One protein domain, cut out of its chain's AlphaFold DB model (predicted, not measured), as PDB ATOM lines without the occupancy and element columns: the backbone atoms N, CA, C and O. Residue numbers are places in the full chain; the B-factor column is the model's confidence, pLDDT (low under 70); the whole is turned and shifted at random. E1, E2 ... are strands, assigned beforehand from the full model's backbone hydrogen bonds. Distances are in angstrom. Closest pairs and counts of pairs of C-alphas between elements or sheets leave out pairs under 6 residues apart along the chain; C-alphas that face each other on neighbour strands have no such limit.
ATOM      1  N   LEU A   3      18.966  29.214  22.793       86.62
ATOM      2  CA  LEU A   3      19.917  30.298  22.598       86.62
ATOM      3  C   LEU A   3      19.378  31.249  21.524       86.62
ATOM      4  O   LEU A   3      19.126  30.828  20.393       86.62
ATOM      5  N   ALA A   4      19.179  32.516  21.881       90.12
ATOM      6  CA  ALA A   4      18.961  33.574  20.901       90.12
ATOM      7  C   ALA A   4      20.331  34.044  20.409       90.12
ATOM      8  O   ALA A   4      21.146  34.504  21.199       90.12
ATOM      9  N   LEU A   5      20.583  33.879  19.116       87.31
ATOM     10  CA  LEU A   5      21.876  34.154  18.501       87.31
ATOM     11  C   LEU A   5      22.003  35.619  18.057       87.31
ATOM     12  O   LEU A   5      23.102  36.082  17.805       87.31
ATOM     13  N   GLY A   6      20.898  36.370  17.998       87.19
ATOM     14  CA  GLY A   6      20.909  37.732  17.462       87.19
ATOM     15  C   GLY A   6      21.107  37.736  15.946       87.19
ATOM     16  O   GLY A   6      20.763  36.759  15.274       87.19
ATOM     17  N   SER A   7      21.611  38.847  15.406       88.19
ATOM     18  CA  SER A   7      21.813  39.033  13.968       88.19
ATOM     19  C   SER A   7      22.860  38.068  13.415       88.19
ATOM     20  O   SER A   7      24.032  38.132  13.771       88.19
ATOM     21  N   VAL A   8      22.427  37.204  12.500       88.00
ATOM     22  CA  VAL A   8      23.282  36.257  11.774       88.00
ATOM     23  C   VAL A   8      23.638  36.797  10.384       88.00
ATOM     24  O   VAL A   8      22.795  37.447   9.755       88.00
ATOM     25  N   PRO A   9      24.849  36.511   9.872       86.56
ATOM     26  CA  PRO A   9      25.223  36.791   8.492       86.56
ATOM     27  C   PRO A   9      24.250  36.152   7.497       86.56
ATOM     28  O   PRO A   9      23.737  35.054   7.722       86.56
ATOM     29  N   LYS A  10      23.989  36.840   6.379       83.81
ATOM     30  CA  LYS A  10      23.031  36.381   5.353       83.81
ATOM     31  C   LYS A  10      23.463  35.082   4.665       83.81
ATOM     32  O   LYS A  10      22.626  34.389   4.097       83.81
ATOM     33  N   ASP A  11      24.756  34.802   4.682       85.88
ATOM     34  CA  ASP A  11      25.421  33.655   4.077       85.88
ATOM     35  C   ASP A  11      25.609  32.478   5.045       85.88
ATOM     36  O   ASP A  11      26.086  31.425   4.623       85.88
ATOM     37  N   LEU A  12      25.192  32.609   6.312       89.12
ATOM     38  CA  LEU A  12      25.192  31.491   7.250       89.12
ATOM     39  C   LEU A  12      24.214  30.409   6.773       89.12
ATOM     40  O   LEU A  12      22.992  30.550   6.876       89.12
ATOM     41  N   ASP A  13      24.767  29.304   6.279       90.88
ATOM     42  CA  ASP A  13      24.015  28.140   5.821       90.88
ATOM     43  C   ASP A  13      24.524  26.873   6.531       90.88
ATOM     44  O   ASP A  13      25.613  26.386   6.215       90.88
ATOM     45  N   PRO A  14      23.739  26.269   7.446       92.94
ATOM     46  CA  PRO A  14      24.138  25.044   8.148       92.94
ATOM     47  C   PRO A  14      24.267  23.827   7.215       92.94
ATOM     48  O   PRO A  14      24.683  22.753   7.644       92.94
ATOM     49  N   LYS A  15      23.901  23.954   5.933       94.94
ATOM     50  CA  LYS A  15      24.193  22.939   4.915       94.94
ATOM     51  C   LYS A  15      25.618  23.006   4.377       94.94
ATOM     52  O   LYS A  15      26.063  22.043   3.764       94.94
ATOM     53  N   ARG A  16      26.297  24.140   4.547       95.00
ATOM     54  CA  ARG A  16      27.608  24.432   3.948       95.00
ATOM     55  C   ARG A  16      28.674  24.783   4.979       95.00
ATOM     56  O   ARG A  16      29.847  24.830   4.628       95.00
ATOM     57  N   THR A  17      28.268  25.036   6.216       94.81
ATOM     58  CA  THR A  17      29.150  25.457   7.298       94.81
ATOM     59  C   THR A  17      28.904  24.591   8.521       94.81
ATOM     60  O   THR A  17      27.757  24.403   8.933       94.81
ATOM     61  N   ASP A  18      29.991  24.079   9.087       96.56
ATOM     62  CA  ASP A  18      29.971  23.361  10.353       96.56
ATOM     63  C   ASP A  18      29.496  24.287  11.474       96.56
ATOM     64  O   ASP A  18      29.775  25.490  11.479       96.56
ATOM     65  N   LEU A  19      28.768  23.719  12.429       95.25
ATOM     66  CA  LEU A  19      28.369  24.414  13.644       95.25
ATOM     67  C   LEU A  19      29.163  23.845  14.812       95.25
ATOM     68  O   LEU A  19      28.962  22.696  15.202       95.25
ATOM     69  N   GLU A  20      30.034  24.654  15.392       96.12
ATOM     70  CA  GLU A  20      30.782  24.300  16.591       96.12
ATOM     71  C   GLU A  20      30.007  24.799  17.807       96.12
ATOM     72  O   GLU A  20      29.802  26.000  17.984       96.12
ATOM     73  N   LEU A  21      29.540  23.866  18.627       93.94
ATOM     74  CA  LEU A  21      28.832  24.120  19.868       93.94
ATOM     75  C   LEU A  21      29.765  23.843  21.040       93.94
ATOM     76  O   LEU A  21      30.318  22.747  21.155       93.94
ATOM     77  N   ARG A  22      29.846  24.802  21.957       93.62
ATOM     78  CA  ARG A  22      30.498  24.614  23.248       93.62
ATOM     79  C   ARG A  22      29.578  25.051  24.378       93.62
ATOM     80  O   ARG A  22      28.920  26.086  24.290       93.62
ATOM     81  N   VAL A  23      29.501  24.227  25.414       90.38
ATOM     82  CA  VAL A  23      28.855  24.538  26.689       90.38
ATOM     83  C   VAL A  23      29.932  24.408  27.750       90.38
ATOM     84  O   VAL A  23      30.576  23.365  27.821       90.38
ATOM     85  N   SER A  24      30.135  25.462  28.526       91.56
ATOM     86  CA  SER A  24      31.209  25.536  29.512       91.56
ATOM     87  C   SER A  24      30.771  26.321  30.743       91.56
ATOM     88  O   SER A  24      29.926  27.212  30.637       91.56
ATOM     89  N   ASP A  25      31.377  26.036  31.881       90.25
ATOM     90  CA  ASP A  25      31.431  26.888  33.069       90.25
ATOM     91  C   ASP A  25      32.908  27.216  33.358       90.25
ATOM     92  O   ASP A  25      33.524  27.910  32.540       90.25
ATOM     93  N   ASP A  26      33.476  26.761  34.474       87.75
ATOM     94  CA  ASP A  26      34.918  26.761  34.714       87.75
ATOM     95  C   ASP A  26      35.638  25.615  33.979       87.75
ATOM     96  O   ASP A  26      36.853  25.702  33.768       87.75
ATOM     97  N   ASP A  27      34.897  24.615  33.488       87.88
ATOM     98  CA  ASP A  27      35.379  23.588  32.569       87.88
ATOM     99  C   ASP A  27      34.483  23.404  31.322       87.88
ATOM    100  O   ASP A  27      33.564  24.181  31.036       87.88
ATOM    101  N   ASP A  28      34.826  22.422  30.480       89.38
ATOM    102  CA  ASP A  28      34.050  22.077  29.290       89.38
ATOM    103  C   ASP A  28      33.029  20.979  29.581       89.38
ATOM    104  O   ASP A  28      33.352  19.790  29.604       89.38
ATOM    105  N   ILE A  29      31.762  21.380  29.664       87.25
ATOM    106  CA  ILE A  29      30.618  20.475  29.824       87.25
ATOM    107  C   ILE A  29      30.320  19.728  28.512       87.25
ATOM    108  O   ILE A  29      29.991  18.541  28.506       87.25
ATOM    109  N   LEU A  30      30.381  20.428  27.374       89.19
ATOM    110  CA  LEU A  30      30.146  19.858  26.045       89.19
ATOM    111  C   LEU A  30      30.968  20.596  24.996       89.19
ATOM    112  O   LEU A  30      30.842  21.808  24.852       89.19
ATOM    113  N   VAL A  31      31.688  19.841  24.170       93.44
ATOM    114  CA  VAL A  31      32.277  20.324  22.917       93.44
ATOM    115  C   VAL A  31      31.794  19.417  21.794       93.44
ATOM    116  O   VAL A  31      31.966  18.200  21.850       93.44
ATOM    117  N   LEU A  32      31.138  19.995  20.791       94.81
ATOM    118  CA  LEU A  32      30.554  19.246  19.685       94.81
ATOM    119  C   LEU A  32      30.630  20.043  18.388       94.81
ATOM    120  O   LEU A  32      30.116  21.154  18.309       94.81
ATOM    121  N   THR A  33      31.130  19.409  17.334       96.19
ATOM    122  CA  THR A  33      30.934  19.885  15.963       96.19
ATOM    123  C   THR A  33      29.736  19.170  15.349       96.19
ATOM    124  O   THR A  33      29.673  17.941  15.342       96.19
ATOM    125  N   ILE A  34      28.778  19.934  14.827       95.69
ATOM    126  CA  ILE A  34      27.723  19.445  13.938       95.69
ATOM    127  C   ILE A  34      28.197  19.731  12.508       95.69
ATOM    128  O   ILE A  34      28.170  20.896  12.099       95.69
ATOM    129  N   PRO A  35      28.624  18.710  11.742       97.19
ATOM    130  CA  PRO A  35      29.135  18.925  10.394       97.19
ATOM    131  C   PRO A  35      28.086  19.550   9.473       97.19
ATOM    132  O   PRO A  35      26.883  19.274   9.602       97.19
ATOM    133  N   ALA A  36      28.544  20.334   8.504       96.75
ATOM    134  CA  ALA A  36      27.736  20.909   7.446       96.75
ATOM    135  C   ALA A  36      26.848  19.843   6.788       96.75
ATOM    136  O   ALA A  36      27.269  18.723   6.502       96.75
ATOM    137  N   GLY A  37      25.580  20.182   6.567       96.75
ATOM    138  CA  GLY A  37      24.613  19.272   5.945       96.75
ATOM    139  C   GLY A  37      23.978  18.268   6.906       96.75
ATOM    140  O   GLY A  37      22.987  17.640   6.535       96.75
ATOM    141  N   THR A  38      24.458  18.163   8.151       97.50
ATOM    142  CA  THR A  38      23.851  17.282   9.164       97.50
ATOM    143  C   THR A  38      22.462  17.773   9.578       97.50
ATOM    144  O   THR A  38      21.548  16.970   9.776       97.50
ATOM    145  N   LEU A  39      22.270  19.094   9.698       97.06
ATOM    146  CA  LEU A  39      20.947  19.658   9.957       97.06
ATOM    147  C   LEU A  39      20.121  19.693   8.665       97.06
ATOM    148  O   LEU A  39      20.445  20.398   7.707       97.06
ATOM    149  N   VAL A  40      18.995  18.981   8.659       96.56
ATOM    150  CA  VAL A  40      18.102  18.894   7.501       96.56
ATOM    151  C   VAL A  40      17.041  19.984   7.549       96.56
ATOM    152  O   VAL A  40      16.529  20.345   8.609       96.56
ATOM    153  N   ARG A  41      16.686  20.533   6.386       96.19
ATOM    154  CA  ARG A  41      15.677  21.594   6.292       96.19
ATOM    155  C   ARG A  41      14.285  21.022   6.579       96.19
ATOM    156  O   ARG A  41      13.841  20.124   5.877       96.19
ATOM    157  N   ALA A  42      13.589  21.595   7.557       95.25
ATOM    158  CA  ALA A  42      12.239  21.193   7.981       95.25
ATOM    159  C   ALA A  42      11.187  22.303   7.791       95.25
ATOM    160  O   ALA A  42      10.092  22.240   8.344       95.25
ATOM    161  N   GLY A  43      11.526  23.363   7.058       90.56
ATOM    162  CA  GLY A  43      10.631  24.481   6.772       90.56
ATOM    163  C   GLY A  43      11.392  25.715   6.298       90.56
ATOM    164  O   GLY A  43      12.594  25.665   6.019       90.56
ATOM    165  N   ARG A  44      10.701  26.854   6.213       89.00
ATOM    166  CA  ARG A  44      11.336  28.129   5.858       89.00
ATOM    167  C   ARG A  44      12.278  28.563   6.985       89.00
ATOM    168  O   ARG A  44      11.827  28.803   8.095       89.00
ATOM    169  N   GLY A  45      13.580  28.603   6.702       90.81
ATOM    170  CA  GLY A  45      14.617  28.981   7.670       90.81
ATOM    171  C   GLY A  45      14.827  27.993   8.825       90.81
ATOM    172  O   GLY A  45      15.710  28.212   9.643       90.81
ATOM    173  N   ARG A  46      14.054  26.902   8.904       95.81
ATOM    174  CA  ARG A  46      14.140  25.908   9.981       95.81
ATOM    175  C   ARG A  46      14.946  24.693   9.545       95.81
ATOM    176  O   ARG A  46      14.623  24.060   8.537       95.81
ATOM    177  N   PHE A  47      15.912  24.324  10.372       97.19
ATOM    178  CA  PHE A  47      16.755  23.147  10.228       97.19
ATOM    179  C   PHE A  47      16.692  22.314  11.506       97.19
ATOM    180  O   PHE A  47      16.607  22.866  12.604       97.19
ATOM    181  N   VAL A  48      16.695  20.994  11.372       97.81
ATOM    182  CA  VAL A  48      16.570  20.054  12.490       97.81
ATOM    183  C   VAL A  48      17.610  18.957  12.375       97.81
ATOM    184  O   VAL A  48      17.980  18.548  11.278       97.81
ATOM    185  N   LEU A  49      18.065  18.470  13.519       97.62
ATOM    186  CA  LEU A  49      18.921  17.303  13.602       97.62
ATOM    187  C   LEU A  49      18.056  16.041  13.411       97.62
ATOM    188  O   LEU A  49      17.169  15.806  14.235       97.62
ATOM    189  N   PRO A  50      18.268  15.241  12.349       96.88
ATOM    190  CA  PRO A  50      17.414  14.089  12.056       96.88
ATOM    191  C   PRO A  50      17.711  12.876  12.947       96.88
ATOM    192  O   PRO A  50      16.845  12.021  13.121       96.88
ATOM    193  N   ARG A  51      18.932  12.775  13.486       95.94
ATOM    194  CA  ARG A  51      19.392  11.688  14.361       95.94
ATOM    195  C   ARG A  51      20.345  12.242  15.424       95.94
ATOM    196  O   ARG A  51      21.078  13.172  15.098       95.94
ATOM    197  N   PRO A  52      20.368  11.687  16.647       95.25
ATOM    198  CA  PRO A  52      21.317  12.093  17.681       95.25
ATOM    199  C   PRO A  52      22.771  12.103  17.195       95.25
ATOM    200  O   PRO A  52      23.164  11.250  16.400       95.25
ATOM    201  N   ILE A  53      23.567  13.041  17.711       93.81
ATOM    202  CA  ILE A  53      25.012  13.123  17.481       93.81
ATOM    203  C   ILE A  53      25.723  13.395  18.812       93.81
ATOM    204  O   ILE A  53      25.469  14.400  19.479       93.81
ATOM    205  N   GLY A  54      26.592  12.468  19.219       90.12
ATOM    206  CA  GLY A  54      27.226  12.504  20.538       90.12
ATOM    207  C   GLY A  54      26.187  12.639  21.657       90.12
ATOM    208  O   GLY A  54      25.183  11.927  21.677       90.12
ATOM    209  N   ALA A  55      26.402  13.597  22.560       89.69
ATOM    210  CA  ALA A  55      25.479  13.892  23.654       89.69
ATOM    211  C   ALA A  55      24.214  14.659  23.216       89.69
ATOM    212  O   ALA A  55      23.266  14.755  23.993       89.69
ATOM    213  N   VAL A  56      24.157  15.217  22.000       92.00
ATOM    214  CA  VAL A  56      23.009  16.005  21.524       92.00
ATOM    215  C   VAL A  56      21.978  15.087  20.874       92.00
ATOM    216  O   VAL A  56      22.161  14.575  19.773       92.00
ATOM    217  N   VAL A  57      20.842  14.912  21.553       95.56
ATOM    218  CA  VAL A  57      19.751  14.033  21.101       95.56
ATOM    219  C   VAL A  57      18.745  14.748  20.207       95.56
ATOM    220  O   VAL A  57      18.082  14.113  19.392       95.56
ATOM    221  N   ARG A  58      18.616  16.073  20.346       95.88
ATOM    222  CA  ARG A  58      17.800  16.922  19.468       95.88
ATOM    223  C   ARG A  58      18.457  18.285  19.310       95.88
ATOM    224  O   ARG A  58      18.864  18.894  20.296       95.88
ATOM    225  N   ALA A  59      18.461  18.801  18.088       95.31
ATOM    226  CA  ALA A  59      18.814  20.184  17.811       95.31
ATOM    227  C   ALA A  59      17.894  20.769  16.739       95.31
ATOM    228  O   ALA A  59      17.450  20.063  15.830       95.31
ATOM    229  N   SER A  60      17.623  22.066  16.830       96.06
ATOM    230  CA  SER A  60      17.006  22.815  15.742       96.06
ATOM    231  C   SER A  60      17.552  24.228  15.666       96.06
ATOM    232  O   SER A  60      17.644  24.908  16.687       96.06
ATOM    233  N   LEU A  61      17.831  24.680  14.451       95.19
ATOM    234  CA  LEU A  61      18.249  26.038  14.143       95.19
ATOM    235  C   LEU A  61      17.151  26.711  13.325       95.19
ATOM    236  O   LEU A  61      16.732  26.195  12.289       95.19
ATOM    237  N   VAL A  62      16.672  27.855  13.796       94.88
ATOM    238  CA  VAL A  62      15.711  28.690  13.075       94.88
ATOM    239  C   VAL A  62      16.409  29.984  12.694       94.88
ATOM    240  O   VAL A  62      16.774  30.762  13.570       94.88
ATOM    241  N   LEU A  63      16.582  30.200  11.396       92.19
ATOM    242  CA  LEU A  63      17.099  31.422  10.793       92.19
ATOM    243  C   LEU A  63      15.918  32.296  10.355       92.19
ATOM    244  O   LEU A  63      15.063  31.853   9.585       92.19
ATOM    245  N   GLY A  64      15.864  33.531  10.843       87.25
ATOM    246  CA  GLY A  64      14.843  34.520  10.506       87.25
ATOM    247  C   GLY A  64      15.451  35.877  10.155       87.25
ATOM    248  O   GLY A  64      16.651  36.095  10.292       87.25
ATOM    249  N   GLY A  65      14.612  36.818   9.712       80.94
ATOM    250  CA  GLY A  65      15.070  38.145   9.274       80.94
ATOM    251  C   GLY A  65      15.699  39.002  10.380       80.94
ATOM    252  O   GLY A  65      16.549  39.836  10.090       80.94
ATOM    253  N   HIS A  66      15.320  38.776  11.641       79.56
ATOM    254  CA  HIS A  66      15.832  39.518  12.803       79.56
ATOM    255  C   HIS A  66      16.890  38.747  13.599       79.56
ATOM    256  O   HIS A  66      17.315  39.209  14.655       79.56
ATOM    257  N   GLY A  67      17.298  37.568  13.124       88.62
ATOM    258  CA  GLY A  67      18.314  36.768  13.788       88.62
ATOM    259  C   GLY A  67      18.048  35.273  13.769       88.62
ATOM    260  O   GLY A  67      17.208  34.781  13.015       88.62
ATOM    261  N   ALA A  68      18.765  34.549  14.623       91.44
ATOM    262  CA  ALA A  68      18.648  33.103  14.724       91.44
ATOM    263  C   ALA A  68      18.344  32.614  16.142       91.44
ATOM    264  O   ALA A  68      18.662  33.254  17.146       91.44
ATOM    265  N   VAL A  69      17.714  31.445  16.216       93.44
ATOM    266  CA  VAL A  69      17.453  30.732  17.466       93.44
ATOM    267  C   VAL A  69      17.948  29.304  17.328       93.44
ATOM    268  O   VAL A  69      17.493  28.570  16.450       93.44
ATOM    269  N   LEU A  70      18.836  28.902  18.232       92.62
ATOM    270  CA  LEU A  70      19.290  27.526  18.373       92.62
ATOM    271  C   LEU A  70      18.595  26.883  19.576       92.62
ATOM    272  O   LEU A  70      18.624  27.410  20.688       92.62
ATOM    273  N   GLN A  71      17.959  25.738  19.366       93.81
ATOM    274  CA  GLN A  71      17.428  24.898  20.434       93.81
ATOM    275  C   GLN A  71      18.199  23.588  20.467       93.81
ATOM    276  O   GLN A  71      18.436  22.979  19.428       93.81
ATOM    277  N   LEU A  72      18.563  23.163  21.672       91.06
ATOM    278  CA  LEU A  72      19.381  21.985  21.930       91.06
ATOM    279  C   LEU A  72      18.773  21.184  23.077       91.06
ATOM    280  O   LEU A  72      18.344  21.757  24.086       91.06
ATOM    281  N   ALA A  73      18.773  19.868  22.934       91.56
ATOM    282  CA  ALA A  73      18.551  18.931  24.019       91.56
ATOM    283  C   ALA A  73      19.689  17.914  24.024       91.56
ATOM    284  O   ALA A  73      19.982  17.299  22.994       91.56
ATOM    285  N   THR A  74      20.298  17.744  25.187       89.12
ATOM    286  CA  THR A  74      21.290  16.708  25.443       89.12
ATOM    287  C   THR A  74      20.627  15.487  26.076       89.12
ATOM    288  O   THR A  74      19.559  15.590  26.688       89.12
ATOM    289  N   GLY A  75      21.220  14.315  25.869       87.50
ATOM    290  CA  GLY A  75      20.927  13.130  26.669       87.50
ATOM    291  C   GLY A  75      21.544  13.249  28.069       87.50
ATOM    292  O   GLY A  75      22.200  14.251  28.368       87.50
ATOM    293  N   PRO A  76      21.359  12.235  28.933       82.44
ATOM    294  CA  PRO A  76      22.088  12.154  30.193       82.44
ATOM    295  C   PRO A  76      23.591  12.302  29.938       82.44
ATOM    296  O   PRO A  76      24.142  11.633  29.068       82.44
ATOM    297  N   ASP A  86      26.114  26.902  42.499       91.38
ATOM    298  CA  ASP A  86      25.648  27.768  41.422       91.38
ATOM    299  C   ASP A  86      26.746  27.941  40.362       91.38
ATOM    300  O   ASP A  86      27.905  28.180  40.695       91.38
ATOM    301  N   HIS A  87      26.365  27.874  39.086       89.38
ATOM    302  CA  HIS A  87      27.282  27.867  37.946       89.38
ATOM    303  C   HIS A  87      26.942  28.939  36.925       89.38
ATOM    304  O   HIS A  87      25.787  29.096  36.522       89.38
ATOM    305  N   MET A  88      27.950  29.655  36.435       92.62
ATOM    306  CA  MET A  88      27.792  30.531  35.275       92.62
ATOM    307  C   MET A  88      28.042  29.733  33.999       92.62
ATOM    308  O   MET A  88      29.172  29.606  33.546       92.62
ATOM    309  N   VAL A  89      26.969  29.233  33.390       90.56
ATOM    310  CA  VAL A  89      27.068  28.413  32.179       90.56
ATOM    311  C   VAL A  89      27.046  29.301  30.942       90.56
ATOM    312  O   VAL A  89      26.084  30.037  30.699       90.56
ATOM    313  N   THR A  90      28.087  29.186  30.129       92.38
ATOM    314  CA  THR A  90      28.224  29.819  28.821       92.38
ATOM    315  C   THR A  90      27.944  28.817  27.716       92.38
ATOM    316  O   THR A  90      28.494  27.723  27.671       92.38
ATOM    317  N   VAL A  91      27.096  29.217  26.778       91.44
ATOM    318  CA  VAL A  91      26.856  28.498  25.530       91.44
ATOM    319  C   VAL A  91      27.431  29.337  24.414       91.44
ATOM    320  O   VAL A  91      27.003  30.478  24.245       91.44
ATOM    321  N   SER A  92      28.350  28.786  23.636       93.19
ATOM    322  CA  SER A  92      28.880  29.438  22.446       93.19
ATOM    323  C   SER A  92      28.623  28.614  21.189       93.19
ATOM    324  O   SER A  92      28.573  27.384  21.206       93.19
ATOM    325  N   LEU A  93      28.391  29.335  20.097       94.06
ATOM    326  CA  LEU A  93      28.221  28.806  18.755       94.06
ATOM    327  C   LEU A  93      29.213  29.513  17.837       94.06
ATOM    328  O   LEU A  93      29.212  30.746  17.772       94.06
ATOM    329  N   ALA A  94      29.991  28.742  17.087       95.06
ATOM    330  CA  ALA A  94      30.734  29.240  15.940       95.06
ATOM    331  C   ALA A  94      30.249  28.582  14.643       95.06
ATOM    332  O   ALA A  94      29.857  27.416  14.627       95.06
ATOM    333  N   ALA A  95      30.247  29.363  13.565       93.38
ATOM    334  CA  ALA A  95      29.908  28.916  12.218       93.38
ATOM    335  C   ALA A  95      30.679  29.766  11.201       93.38
ATOM    336  O   ALA A  95      30.270  30.878  10.858       93.38
ATOM    337  N   GLY A  96      31.835  29.275  10.750       90.06
ATOM    338  CA  GLY A  96      32.748  30.068   9.926       90.06
ATOM    339  C   GLY A  96      33.233  31.317  10.674       90.06
ATOM    340  O   GLY A  96      33.841  31.216  11.736       90.06
ATOM    341  N   THR A  97      32.955  32.506  10.132       89.00
ATOM    342  CA  THR A  97      33.300  33.793  10.768       89.00
ATOM    343  C   THR A  97      32.297  34.233  11.831       89.00
ATOM    344  O   THR A  97      32.586  35.136  12.618       89.00
ATOM    345  N   TYR A  98      31.120  33.609  11.877       91.69
ATOM    346  CA  TYR A  98      30.091  33.941  12.843       91.69
ATOM    347  C   TYR A  98      30.406  33.346  14.213       91.69
ATOM    348  O   TYR A  98      30.713  32.157  14.324       91.69
ATOM    349  N   ARG A  99      30.273  34.161  15.263       93.38
ATOM    350  CA  ARG A  99      30.384  33.730  16.658       93.38
ATOM    351  C   ARG A  99      29.279  34.369  17.483       93.38
ATOM    352  O   ARG A  99      29.027  35.565  17.359       93.38
ATOM    353  N   ALA A 100      28.650  33.580  18.341       92.19
ATOM    354  CA  ALA A 100      27.696  34.060  19.329       92.19
ATOM    355  C   ALA A 100      27.873  33.296  20.634       92.19
ATOM    356  O   ALA A 100      28.159  32.099  20.623       92.19
ATOM    357  N   SER A 101      27.658  33.973  21.756       92.62
ATOM    358  CA  SER A 101      27.660  33.348  23.070       92.62
ATOM    359  C   SER A 101      26.570  33.924  23.959       92.62
ATOM    360  O   SER A 101      26.158  35.074  23.813       92.62
ATOM    361  N   HIS A 102      26.095  33.112  24.891       90.38
ATOM    362  CA  HIS A 102      25.174  33.535  25.930       90.38
ATOM    363  C   HIS A 102      25.548  32.851  27.227       90.38
ATOM    364  O   HIS A 102      25.682  31.629  27.273       90.38
ATOM    365  N   THR A 103      25.664  33.651  28.273       91.56
ATOM    366  CA  THR A 103      25.979  33.177  29.610       91.56
ATOM    367  C   THR A 103      24.763  33.364  30.491       91.56
ATOM    368  O   THR A 103      24.110  34.410  30.456       91.56
ATOM    369  N   ARG A 104      24.445  32.343  31.280       90.94
ATOM    370  CA  ARG A 104      23.345  32.378  32.233       90.94
ATOM    371  C   ARG A 104      23.774  31.723  33.536       90.94
ATOM    372  O   ARG A 104      24.400  30.669  33.513       90.94
ATOM    373  N   LEU A 105      23.372  32.319  34.655       92.38
ATOM    374  CA  LEU A 105      23.481  31.684  35.962       92.38
ATOM    375  C   LEU A 105      22.567  30.459  36.015       92.38
ATOM    376  O   LEU A 105      21.399  30.548  35.643       92.38
ATOM    377  N   TRP A 106      23.068  29.343  36.508       90.44
ATOM    378  CA  TRP A 106      22.313  28.157  36.879       90.44
ATOM    379  C   TRP A 106      22.449  27.971  38.378       90.44
ATOM    380  O   TRP A 106      23.554  27.949  38.898       90.44
ATOM    381  N   VAL A 107      21.318  27.878  39.064       91.94
ATOM    382  CA  VAL A 107      21.268  27.799  40.522       91.94
ATOM    383  C   VAL A 107      20.990  26.374  40.964       91.94
ATOM    384  O   VAL A 107      20.145  25.693  40.368       91.94
ATOM    385  N   LEU A 108      21.665  25.924  42.018       89.50
ATOM    386  CA  LEU A 108      21.376  24.637  42.631       89.50
ATOM    387  C   LEU A 108      20.085  24.736  43.451       89.50
ATOM    388  O   LEU A 108      19.988  25.483  44.422       89.50
ATOM    389  N   ARG A 109      19.078  23.944  43.077       89.12
ATOM    390  CA  ARG A 109      17.816  23.798  43.814       89.12
ATOM    391  C   ARG A 109      17.433  22.333  43.901       89.12
ATOM    392  O   ARG A 109      17.409  21.643  42.886       89.12
ATOM    393  N   ASP A 110      17.158  21.855  45.111       88.19
ATOM    394  CA  ASP A 110      16.740  20.470  45.372       88.19
ATOM    395  C   ASP A 110      17.670  19.421  44.727       88.19
ATOM    396  O   ASP A 110      17.233  18.419  44.159       88.19
ATOM    397  N   GLY A 111      18.984  19.681  44.758       82.00
ATOM    398  CA  GLY A 111      19.998  18.802  44.166       82.00
ATOM    399  C   GLY A 111      20.060  18.829  42.633       82.00
ATOM    400  O   GLY A 111      20.661  17.937  42.038       82.00
ATOM    401  N   ARG A 112      19.440  19.820  41.980       82.56
ATOM    402  CA  ARG A 112      19.436  19.990  40.521       82.56
ATOM    403  C   ARG A 112      19.827  21.407  40.130       82.56
ATOM    404  O   ARG A 112      19.384  22.370  40.746       82.56
ATOM    405  N   LEU A 113      20.603  21.535  39.058       83.56
ATOM    406  CA  LEU A 113      20.863  22.833  38.446       83.56
ATOM    407  C   LEU A 113      19.658  23.249  37.608       83.56
ATOM    408  O   LEU A 113      19.219  22.520  36.714       83.56
ATOM    409  N   VAL A 114      19.134  24.439  37.882       85.62
ATOM    410  CA  VAL A 114      18.067  25.056  37.092       85.62
ATOM    411  C   VAL A 114      18.492  26.446  36.636       85.62
ATOM    412  O   VAL A 114      19.234  27.116  37.350       85.62
ATOM    413  N   PRO A 115      18.031  26.930  35.472       85.44
ATOM    414  CA  PRO A 115      18.383  28.267  35.023       85.44
ATOM    415  C   PRO A 115      17.946  29.323  36.050       85.44
ATOM    416  O   PRO A 115      16.763  29.439  36.372       85.44
ATOM    417  N   GLY A 116      18.903  30.098  36.548       80.12
ATOM    418  CA  GLY A 116      18.695  31.236  37.429       80.12
ATOM    419  C   GLY A 116      17.978  32.377  36.708       80.12
ATOM    420  O   GLY A 116      18.144  32.586  35.499       80.12
TER     421      GLY A 116
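This is residues 3 to 76 and 86 to 116 of the 118 residues of an uncharacterized protein of Deltaproteobacteria bacterium (UniProt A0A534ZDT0). Two antiparallel sheets form a sandwich, partly face to face with their strands crossed: a larger one, E3 E2 E7 E8 E9, curled like part of a barrel, and a smaller one, E1 E6 E5 E4. The far end of the long strand E8, with E9 beside it, reaches past the smaller sheet. The printed part has 105 residues with nine named strands, E1 to E9 in order along the chain, and no named helix; the class is all strand. It is compact, with a radius of gyration of the C-alphas of 14.1 A, and only just elongated, spanning 41 by 27 by 22 A.

E1, residues 3 to 6, is an edge strand and the antiparallel neighbour of E6, residues 67 to 74, with N 3 and O 70 2.8 A apart. E2, residues 19 to 24, and E3, residues 28 to 34, form a hairpin at 173 degrees, with N 21 and O 32 2.8 A apart. E4, residues 46 to 48, E5, residues 56 to 64, and E6 form a meander, each strand the antiparallel neighbour of the one before; N 47 and O 61 are 2.8 A apart, and N 71 and O 60 2.8 A. A second meander is E7, residues 87 to 95, E8, residues 98 to 109, and E9, residues 112 to 115; N 91 and O 102 are 2.8 A apart, and N 109 and O 112 2.8 A. E8 pairs with E7 over residues 98 to 106 and with E9 over 106 to 109, a staggered pairing. E2 is the antiparallel neighbour of E7, with N 22 and O 92 3.0 A apart. Between the sheets, the closest C-alphas of E1 and E8 are those of Leu 5 and Ala 100, 5.9 A. E3 and E5 are only just apart, 8.4 A at the closest. The sheets' strands stand at 53 degrees.

E1 begins at C-alpha 3, (19.917, 30.298, 22.598). E2 measures 16.2 A, E3 16.8 A, E5 23.0 A, E6 23.4 A and E7 25.9 A from first to last C-alpha. E8 is the longest strand, 34.8 A, from C-alpha 98 at (30.091, 33.941, 12.843). E9 ends at C-alpha 115, (18.383, 28.267, 35.023).

The C-alphas farthest apart are those of Asp 11 and Asp 110, 44.2 A. Residues 77 to 85 are not printed; C-alphas 76 and 86 are 19.6 A apart across that cut. The links E1 to E2 and E3 to E4 are long. The mean pLDDT of the printed part is 91.4, and no printed residue is under 70.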